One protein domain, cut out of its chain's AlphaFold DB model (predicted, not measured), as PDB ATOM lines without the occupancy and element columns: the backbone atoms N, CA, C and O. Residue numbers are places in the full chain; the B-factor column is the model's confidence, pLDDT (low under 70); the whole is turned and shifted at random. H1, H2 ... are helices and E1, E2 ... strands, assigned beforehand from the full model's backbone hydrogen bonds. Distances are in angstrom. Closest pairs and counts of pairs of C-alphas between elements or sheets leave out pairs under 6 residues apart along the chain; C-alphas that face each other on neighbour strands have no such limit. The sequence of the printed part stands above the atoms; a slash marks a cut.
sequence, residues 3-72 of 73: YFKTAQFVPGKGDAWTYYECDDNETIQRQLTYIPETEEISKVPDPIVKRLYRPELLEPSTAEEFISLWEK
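This is residues 3 to 72 of the 73 residues of an uncharacterized protein of Candidatus Hydrogenedentes bacterium (UniProt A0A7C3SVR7). A four-stranded antiparallel sheet, twisted though only just, has one short helix, H1, across one face, while the long link from E4 sweeps over the opposite face and round the E1 edge to reach H1. The 70 printed residues hold four named strands and then one named helix, E1 E2 E3 E4 H1, and the sheet's order is E1, E2, E3, E4. The class is mixed, helices and strands. The whole is compact, with a radius of gyration of the C-alphas of 11.7 A and spans of 36 by 25 by 22 A.

E1, residues 3 to 10, is an edge strand and forms a hairpin with E2, residues 14 to 22, with N 6 and O 18 2.9 A apart, within hydrogen-bond range. E2 forms a hairpin with E3, residues 28 to 35, where N 19 and O 32 are 2.8 A apart. E3 forms a hairpin with E4, residues 40 to 44, the other edge strand, where N 33 and O 42 are 2.8 A apart. These strands form a meander, each the antiparallel neighbour of the one before. E1 and E4 are apart. Residues 59 to 60 pair antiparallel with residues 4 to 5 of E1. H1, residues 63 to 71, is on the sheet at a height of 9.0 A. It lies over E3 and, only just, over E1, on which 3 of its C-alphas fall. It runs across the strands, at 71 degrees to E3 on the local plane. The closest C-alphas of E2 and H1, those of Tyr 19 and Phe 66, are 6.7 A apart. In H1 every O i to N i+4 pair is within hydrogen-bond range.

E1 begins at C-alpha 3 (31.235, 0.072, -11.853) and is 22.4 A long. E2 measures 25.6 A, E3 20.4 A, E4 13.6 A and H1 11.9 A. H1 ends at C-alpha 71 (32.296, -15.486, -10.940).

The C-alphas farthest apart, those of Gly 12 and Asp 24, are 36.2 A apart. The link from E4 to H1, residues 45 to 62, is long. The printed part has no cut, and no printed residue is under 70 in pLDDT.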
ATOM      1  N   TYR A   3      30.079   0.912 -11.568       98.06
ATOM      2  CA  TYR A   3      31.235   0.072 -11.853       98.06
ATOM      3  C   TYR A   3      32.315   0.897 -12.533       98.06
ATOM      4  O   TYR A   3      32.037   1.663 -13.456       98.06
ATOM      5  N   PHE A   4      33.545   0.720 -12.073       98.00
ATOM      6  CA  PHE A   4      34.709   1.441 -12.569       98.00
ATOM      7  C   PHE A   4      35.867   0.480 -12.775       98.00
ATOM      8  O   PHE A   4      35.930  -0.562 -12.121       98.00
ATOM      9  N   LYS A   5      36.801   0.848 -13.644       97.81
ATOM     10  CA  LYS A   5      38.043   0.117 -13.847       97.81
ATOM     11  C   LYS A   5      39.208   1.043 -14.153       97.81
ATOM     12  O   LYS A   5      39.033   2.203 -14.513       97.81
ATOM     13  N   THR A   6      40.411   0.527 -13.978       97.44
ATOM     14  CA  THR A   6      41.649   1.190 -14.378       97.44
ATOM     15  C   THR A   6      42.699   0.139 -14.699       97.44
ATOM     16  O   THR A   6      42.685  -0.947 -14.113       97.44
ATOM     17  N   ALA A   7      43.594   0.455 -15.629       96.69
ATOM     18  CA  ALA A   7      44.709  -0.401 -15.990       96.69
ATOM     19  C   ALA A   7      46.016   0.120 -15.392       96.69
ATOM     20  O   ALA A   7      46.307   1.319 -15.405       96.69
ATOM     21  N   GLN A   8      46.843  -0.812 -14.935       95.44
ATOM     22  CA  GLN A   8      48.237  -0.564 -14.619       95.44
ATOM     23  C   GLN A   8      49.102  -1.630 -15.283       95.44
ATOM     24  O   GLN A   8      48.923  -2.821 -15.048       95.44
ATOM     25  N   PHE A   9      50.102  -1.201 -16.050       96.31
ATOM     26  CA  PHE A   9      51.077  -2.125 -16.614       96.31
ATOM     27  C   PHE A   9      51.953  -2.744 -15.513       96.31
ATOM     28  O   PHE A   9      52.596  -2.031 -14.734       96.31
ATOM     29  N   VAL A  10      52.022  -4.074 -15.486       95.88
ATOM     30  CA  VAL A  10      52.890  -4.860 -14.609       95.88
ATOM     31  C   VAL A  10      54.008  -5.484 -15.453       95.88
ATOM     32  O   VAL A  10      53.744  -6.362 -16.282       95.88
ATOM     33  N   PRO A  11      55.279  -5.080 -15.250       96.12
ATOM     34  CA  PRO A  11      56.406  -5.636 -15.992       96.12
ATOM     35  C   PRO A  11      56.453  -7.166 -15.927       96.12
ATOM     36  O   PRO A  11      56.459  -7.756 -14.849       96.12
ATOM     37  N   GLY A  12      56.492  -7.803 -17.100       95.19
ATOM     38  CA  GLY A  12      56.527  -9.261 -17.235       95.19
ATOM     39  C   GLY A  12      55.171  -9.963 -17.124       95.19
ATOM     40  O   GLY A  12      55.132 -11.171 -17.338       95.19
ATOM     41  N   LYS A  13      54.081  -9.240 -16.829       94.38
ATOM     42  CA  LYS A  13      52.727  -9.806 -16.746       94.38
ATOM     43  C   LYS A  13      51.709  -9.168 -17.688       94.38
ATOM     44  O   LYS A  13      50.749  -9.839 -18.007       94.38
ATOM     45  N   GLY A  14      51.925  -7.936 -18.152       95.94
ATOM     46  CA  GLY A  14      50.959  -7.233 -19.006       95.94
ATOM     47  C   GLY A  14      50.106  -6.245 -18.217       95.94
ATOM     48  O   GLY A  14      50.543  -5.749 -17.175       95.94
ATOM     49  N   ASP A  15      48.919  -5.924 -18.722       97.62
ATOM     50  CA  ASP A  15      48.045  -4.924 -18.107       97.62
ATOM     51  C   ASP A  15      47.181  -5.542 -17.002       97.62
ATOM     52  O   ASP A  15      46.308  -6.375 -17.239       97.62
ATOM     53  N   ALA A  16      47.401  -5.092 -15.767       98.00
ATOM     54  CA  ALA A  16      46.554  -5.432 -14.638       98.00
ATOM     55  C   ALA A  16      45.350  -4.491 -14.590       98.00
ATOM     56  O   ALA A  16      45.478  -3.302 -14.288       98.00
ATOM     57  N   TRP A  17      44.172  -5.043 -14.851       98.00
ATOM     58  CA  TRP A  17      42.905  -4.336 -14.776       98.00
ATOM     59  C   TRP A  17      42.311  -4.469 -13.384       98.00
ATOM     60  O   TRP A  17      41.866  -5.547 -12.990       98.00
ATOM     61  N   THR A  18      42.271  -3.374 -12.637       97.50
ATOM     62  CA  THR A  18      41.551  -3.313 -11.367       97.50
ATOM     63  C   THR A  18      40.146  -2.791 -11.609       97.50
ATOM     64  O   THR A  18      39.977  -1.712 -12.168       97.50
ATOM     65  N   TYR A  19      39.146  -3.536 -11.148       98.19
ATOM     66  CA  TYR A  19      37.740  -3.166 -11.205       98.19
ATOM     67  C   TYR A  19      37.183  -2.917  -9.808       98.19
ATOM     68  O   TYR A  19      37.562  -3.580  -8.837       98.19
ATOM     69  N   TYR A  20      36.214  -2.016  -9.738       98.12
ATOM     70  CA  TYR A  20      35.503  -1.631  -8.531       98.12
ATOM     71  C   TYR A  20      34.000  -1.737  -8.770       98.12
ATOM     72  O   TYR A  20      33.484  -1.187  -9.742       98.12
ATOM     73  N   GLU A  21      33.297  -2.390  -7.851       98.38
ATOM     74  CA  GLU A  21      31.858  -2.227  -7.687       98.38
ATOM     75  C   GLU A  21      31.619  -1.258  -6.533       98.38
ATOM     76  O   GLU A  21      32.118  -1.453  -5.422       98.38
ATOM     77  N   CYS A  22      30.844  -0.215  -6.794       97.81
ATOM     78  CA  CYS A  22      30.493   0.798  -5.816       97.81
ATOM     79  C   CYS A  22      28.980   0.902  -5.647       97.81
ATOM     80  O   CYS A  22      28.205   0.655  -6.576       97.81
ATOM     81  N   ASP A  23      28.559   1.330  -4.462       96.81
ATOM     82  CA  ASP A  23      27.183   1.762  -4.250       96.81
ATOM     83  C   ASP A  23      26.899   3.097  -4.964       96.81
ATOM     84  O   ASP A  23      27.747   3.675  -5.655       96.81
ATOM     85  N   ASP A  24      25.677   3.602  -4.817       94.50
ATOM     86  CA  ASP A  24      25.262   4.828  -5.497       94.50
ATOM     87  C   ASP A  24      25.999   6.079  -4.967       94.50
ATOM     88  O   ASP A  24      26.117   7.073  -5.694       94.50
ATOM     89  N   ASN A  25      26.590   5.992  -3.766       93.88
ATOM     90  CA  ASN A  25      27.430   7.012  -3.132       93.88
ATOM     91  C   ASN A  25      28.925   6.874  -3.480       93.88
ATOM     92  O   ASN A  25      29.752   7.540  -2.861       93.88
ATOM     93  N   GLU A  26      29.285   6.020  -4.448       93.00
ATOM     94  CA  GLU A  26      30.678   5.754  -4.851       93.00
ATOM     95  C   GLU A  26      31.536   5.123  -3.738       93.00
ATOM     96  O   GLU A  26      32.768   5.210  -3.745       93.00
ATOM     97  N   THR A  27      30.883   4.439  -2.793       96.69
ATOM     98  CA  THR A  27      31.549   3.639  -1.764       96.69
ATOM     99  C   THR A  27      31.857   2.257  -2.323       96.69
ATOM    100  O   THR A  27      30.944   1.540  -2.738       96.69
ATOM    101  N   ILE A  28      33.131   1.865  -2.303       97.81
ATOM    102  CA  ILE A  28      33.598   0.576  -2.821       97.81
ATOM    103  C   ILE A  28      33.027  -0.561  -1.967       97.81
ATOM    104  O   ILE A  28      33.316  -0.673  -0.774       97.81
ATOM    105  N   GLN A  29      32.252  -1.431  -2.610       97.94
ATOM    106  CA  GLN A  29      31.697  -2.643  -2.015       97.94
ATOM    107  C   GLN A  29      32.606  -3.836  -2.293       97.94
ATOM    108  O   GLN A  29      32.952  -4.568  -1.374       97.94
ATOM    109  N   ARG A  30      33.053  -3.988  -3.545       98.19
ATOM    110  CA  ARG A  30      33.947  -5.066  -3.982       98.19
ATOM    111  C   ARG A  30      35.015  -4.526  -4.920       98.19
ATOM    112  O   ARG A  30      34.782  -3.574  -5.663       98.19
ATOM    113  N   GLN A  31      36.173  -5.168  -4.909       98.00
ATOM    114  CA  GLN A  31      37.268  -4.882  -5.828       98.00
ATOM    115  C   GLN A  31      37.810  -6.195  -6.381       98.00
ATOM    116  O   GLN A  31      37.955  -7.161  -5.637       98.00
ATOM    117  N   LEU A  32      38.161  -6.235  -7.662       97.88
ATOM    118  CA  LEU A  32      38.957  -7.327  -8.218       97.88
ATOM    119  C   LEU A  32      40.087  -6.775  -9.080       97.88
ATOM    120  O   LEU A  32      40.003  -5.659  -9.576       97.88
ATOM    121  N   THR A  33      41.162  -7.531  -9.245       97.94
ATOM    122  CA  THR A  33      42.215  -7.253 -10.227       97.94
ATOM    123  C   THR A  33      42.386  -8.469 -11.114       97.94
ATOM    124  O   THR A  33      42.468  -9.579 -10.594       97.94
ATOM    125  N   TYR A  34      42.414  -8.254 -12.422       98.12
ATOM    126  CA  TYR A  34      42.543  -9.288 -13.437       98.12
ATOM    127  C   TYR A  34      43.690  -8.950 -14.389       98.12
ATOM    128  O   TYR A  34      43.754  -7.830 -14.894       98.12
ATOM    129  N   ILE A  35      44.581  -9.908 -14.634       97.81
ATOM    130  CA  ILE A  35      45.651  -9.806 -15.631       97.81
ATOM    131  C   ILE A  35      45.316 -10.784 -16.765       97.81
ATOM    132  O   ILE A  35      45.443 -11.994 -16.562       97.81
ATOM    133  N   PRO A  36      44.862 -10.313 -17.941       96.56
ATOM    134  CA  PRO A  36      44.423 -11.187 -19.028       96.56
ATOM    135  C   PRO A  36      45.497 -12.152 -19.535       96.56
ATOM    136  O   PRO A  36      45.188 -13.293 -19.858       96.56
ATOM    137  N   GLU A  37      46.752 -11.712 -19.598       96.38
ATOM    138  CA  GLU A  37      47.858 -12.477 -20.173       96.38
ATOM    139  C   GLU A  37      48.282 -13.666 -19.305       96.38
ATOM    140  O   GLU A  37      48.794 -14.655 -19.828       96.38
ATOM    141  N   THR A  38      48.089 -13.572 -17.988       96.12
ATOM    142  CA  THR A  38      48.414 -14.645 -17.034       96.12
ATOM    143  C   THR A  38      47.176 -15.324 -16.456       96.12
ATOM    144  O   THR A  38      47.307 -16.269 -15.682       96.12
ATOM    145  N   GLU A  39      45.985 -14.835 -16.810       95.94
ATOM    146  CA  GLU A  39      44.687 -15.199 -16.237       95.94
ATOM    147  C   GLU A  39      44.596 -15.055 -14.708       95.94
ATOM    148  O   GLU A  39      43.657 -15.551 -14.083       95.94
ATOM    149  N   GLU A  40      45.540 -14.345 -14.087       96.25
ATOM    150  CA  GLU A  40      45.552 -14.130 -12.646       96.25
ATOM    151  C   GLU A  40      44.390 -13.227 -12.235       96.25
ATOM    152  O   GLU A  40      44.246 -12.108 -12.733       96.25
ATOM    153  N   ILE A  41      43.597 -13.694 -11.270       97.19
ATOM    154  CA  ILE A  41      42.524 -12.917 -10.662       97.19
ATOM    155  C   ILE A  41      42.690 -12.838  -9.146       97.19
ATOM    156  O   ILE A  41      42.899 -13.835  -8.458       97.19
ATOM    157  N   SER A  42      42.581 -11.628  -8.606       97.12
ATOM    158  CA  SER A  42      42.575 -11.371  -7.168       97.12
ATOM    159  C   SER A  42      41.292 -10.646  -6.796       97.12
ATOM    160  O   SER A  42      40.996  -9.593  -7.354       97.12
ATOM    161  N   LYS A  43      40.514 -11.213  -5.872       98.00
ATOM    162  CA  LYS A  43      39.195 -10.703  -5.472       98.00
ATOM    163  C   LYS A  43      39.237 -10.232  -4.023       98.00
ATOM    164  O   LYS A  43      39.733 -10.937  -3.148       98.00
ATOM    165  N   VAL A  44      38.675  -9.058  -3.766       97.88
ATOM    166  CA  VAL A  44      38.571  -8.439  -2.442       97.88
ATOM    167  C   VAL A  44      37.091  -8.122  -2.178       97.88
ATOM    168  O   VAL A  44      36.584  -7.108  -2.666       97.88
ATOM    169  N   PRO A  45      36.368  -8.997  -1.454       97.25
ATOM    170  CA  PRO A  45      34.924  -8.860  -1.239       97.25
ATOM    171  C   PRO A  45      34.542  -7.785  -0.221       97.25
ATOM    172  O   PRO A  45      33.409  -7.324  -0.249       97.25
ATOM    173  N   ASP A  46      35.462  -7.393   0.661       96.00
ATOM    174  CA  ASP A  46      35.256  -6.322   1.638       96.00
ATOM    175  C   ASP A  46      36.522  -5.446   1.733       96.00
ATOM    176  O   ASP A  46      37.378  -5.661   2.595       96.00
ATOM    177  N   PRO A  47      36.721  -4.498   0.796       94.88
ATOM    178  CA  PRO A  47      37.925  -3.669   0.775       94.88
ATOM    179  C   PRO A  47      38.000  -2.755   2.001       94.88
ATOM    180  O   PRO A  47      37.026  -2.080   2.322       94.88
ATOM    181  N   ILE A  48      39.163  -2.673   2.655       95.44
ATOM    182  CA  ILE A  48      39.387  -1.756   3.794       95.44
ATOM    183  C   ILE A  48      39.261  -0.295   3.340       95.44
ATOM    184  O   ILE A  48      38.690   0.547   4.032       95.44
ATOM    185  N   VAL A  49      39.793   0.011   2.155       93.50
ATOM    186  CA  VAL A  49      39.645   1.322   1.527       93.50
ATOM    187  C   VAL A  49      38.301   1.360   0.814       93.50
ATOM    188  O   VAL A  49      38.072   0.628  -0.142       93.50
ATOM    189  N   LYS A  50      37.417   2.241   1.282       95.12
ATOM    190  CA  LYS A  50      36.045   2.366   0.775       95.12
ATOM    191  C   LYS A  50      35.843   3.489  -0.239       95.12
ATOM    192  O   LYS A  50      34.752   3.621  -0.774       95.12
ATOM    193  N   ARG A  51      36.864   4.305  -0.507       94.94
ATOM    194  CA  ARG A  51      36.774   5.463  -1.408       94.94
ATOM    195  C   ARG A  51      37.607   5.235  -2.662       94.94
ATOM    196  O   ARG A  51      38.762   4.828  -2.556       94.94
ATOM    197  N   LEU A  52      37.049   5.574  -3.823       92.88
ATOM    198  CA  LEU A  52      37.784   5.595  -5.086       92.88
ATOM    199  C   LEU A  52      38.907   6.639  -5.047       92.88
ATOM    200  O   LEU A  52      38.707   7.786  -4.635       92.88
ATOM    201  N   TYR A  53      40.098   6.241  -5.483       90.25
ATOM    202  CA  TYR A  53      41.225   7.152  -5.645       90.25
ATOM    203  C   TYR A  53      41.162   7.798  -7.030       90.25
ATOM    204  O   TYR A  53      41.176   7.079  -8.023       90.25
ATOM    205  N   ARG A  54      41.111   9.138  -7.084       91.31
ATOM    206  CA  ARG A  54      40.999   9.921  -8.332       91.31
ATOM    207  C   ARG A  54      39.932   9.352  -9.289       91.31
ATOM    208  O   ARG A  54      40.280   8.915 -10.386       91.31
ATOM    209  N   PRO A  55      38.651   9.307  -8.870       91.25
ATOM    210  CA  PRO A  55      37.567   8.723  -9.666       91.25
ATOM    211  C   PRO A  55      37.449   9.324 -11.073       91.25
ATOM    212  O   PRO A  55      37.027   8.640 -11.995       91.25
ATOM    213  N   GLU A  56      37.886  10.569 -11.264       93.44
ATOM    214  CA  GLU A  56      37.940  11.247 -12.558       93.44
ATOM    215  C   GLU A  56      38.908  10.615 -13.577       93.44
ATOM    216  O   GLU A  56      38.814  10.913 -14.764       93.44
ATOM    217  N   LEU A  57      39.840   9.767 -13.126       93.38
ATOM    218  CA  LEU A  57      40.776   9.019 -13.974       93.38
ATOM    219  C   LEU A  57      40.333   7.569 -14.209       93.38
ATOM    220  O   LEU A  57      41.014   6.840 -14.930       93.38
ATOM    221  N   LEU A  58      39.244   7.134 -13.573       96.19
ATOM    222  CA  LEU A  58      38.734   5.780 -13.729       96.19
ATOM    223  C   LEU A  58      37.849   5.685 -14.967       96.19
ATOM    224  O   LEU A  58      37.053   6.575 -15.270       96.19
ATOM    225  N   GLU A  59      37.955   4.558 -15.652       97.56
ATOM    226  CA  GLU A  59      37.092   4.234 -16.774       97.56
ATOM    227  C   GLU A  59      35.779   3.644 -16.248       97.56
ATOM    228  O   GLU A  59      35.803   2.793 -15.352       97.56
ATOM    229  N   PRO A  60      34.613   4.052 -16.776       96.94
ATOM    230  CA  PRO A  60      33.369   3.370 -16.457       96.94
ATOM    231  C   PRO A  60      33.430   1.920 -16.959       96.94
ATOM    232  O   PRO A  60      33.890   1.642 -18.065       96.94
ATOM    233  N   SER A  61      32.936   0.997 -16.141       97.44
ATOM    234  CA  SER A  61      32.805  -0.426 -16.466       97.44
ATOM    235  C   SER A  61      31.330  -0.821 -16.460       97.44
ATOM    236  O   SER A  61      30.485  -0.115 -15.906       97.44
ATOM    237  N   THR A  62      30.996  -1.962 -17.059       98.00
ATOM    238  CA  THR A  62      29.652  -2.541 -16.934       98.00
ATOM    239  C   THR A  62      29.586  -3.509 -15.753       98.00
ATOM    240  O   THR A  62      30.606  -4.040 -15.303       98.00
ATOM    241  N   ALA A  63      28.368  -3.755 -15.261       97.56
ATOM    242  CA  ALA A  63      28.118  -4.800 -14.272       97.56
ATOM    243  C   ALA A  63      28.484  -6.187 -14.823       97.56
ATOM    244  O   ALA A  63      29.075  -6.992 -14.115       97.56
ATOM    245  N   GLU A  64      28.161  -6.446 -16.093       97.88
ATOM    246  CA  GLU A  64      28.423  -7.719 -16.771       97.88
ATOM    247  C   GLU A  64      29.918  -8.053 -16.809       97.88
ATOM    248  O   GLU A  64      30.300  -9.174 -16.479       97.88
ATOM    249  N   GLU A  65      30.766  -7.076 -17.141       97.00
ATOM    250  CA  GLU A  65      32.221  -7.246 -17.180       97.00
ATOM    251  C   GLU A  65      32.776  -7.589 -15.790       97.00
ATOM    252  O   GLU A  65      33.528  -8.553 -15.633       97.00
ATOM    253  N   PHE A  66      32.339  -6.856 -14.758       98.06
ATOM    254  CA  PHE A  66      32.749  -7.116 -13.378       98.06
ATOM    255  C   PHE A  66      32.290  -8.494 -12.893       98.06
ATOM    256  O   PHE A  66      33.090  -9.254 -12.354       98.06
ATOM    257  N   ILE A  67      31.003  -8.813 -13.059       97.81
ATOM    258  CA  ILE A  67      30.396 -10.045 -12.540       97.81
ATOM    259  C   ILE A  67      30.995 -11.267 -13.235       97.81
ATOM    260  O   ILE A  67      31.362 -12.217 -12.552       97.81
ATOM    261  N   SER A  68      31.197 -11.210 -14.554       97.50
ATOM    262  CA  SER A  68      31.799 -12.313 -15.312       97.50
ATOM    263  C   SER A  68      33.199 -12.669 -14.797       97.50
ATOM    264  O   SER A  68      33.534 -13.843 -14.661       97.50
ATOM    265  N   LEU A  69      34.016 -11.667 -14.450       97.44
ATOM    266  CA  LEU A  69      35.316 -11.893 -13.811       97.44
ATOM    267  C   LEU A  69      35.159 -12.336 -12.350       97.44
ATOM    268  O   LEU A  69      35.868 -13.223 -11.880       97.44
ATOM    269  N   TRP A  70      34.218 -11.746 -11.617       97.62
ATOM    270  CA  TRP A  70      33.957 -12.082 -10.220       97.62
ATOM    271  C   TRP A  70      33.529 -13.541 -10.024       97.62
ATOM    272  O   TRP A  70      33.890 -14.152  -9.018       97.62
ATOM    273  N   GLU A  71      32.793 -14.108 -10.973       96.62
ATOM    274  CA  GLU A  71      32.296 -15.486 -10.940       96.62
ATOM    275  C   GLU A  71      33.275 -16.505 -11.543       96.62
ATOM    276  O   GLU A  71      33.097 -17.700 -11.324       96.62
ATOM    277  N   LYS A  72      34.335 -16.061 -12.239       93.44
ATOM    278  CA  LYS A  72      35.382 -16.942 -12.791       93.44
ATOM    279  C   LYS A  72      36.104 -17.697 -11.662       93.44
ATOM    280  O   LYS A  72      36.583 -17.045 -10.734       93.44
TER     281      LYS A  72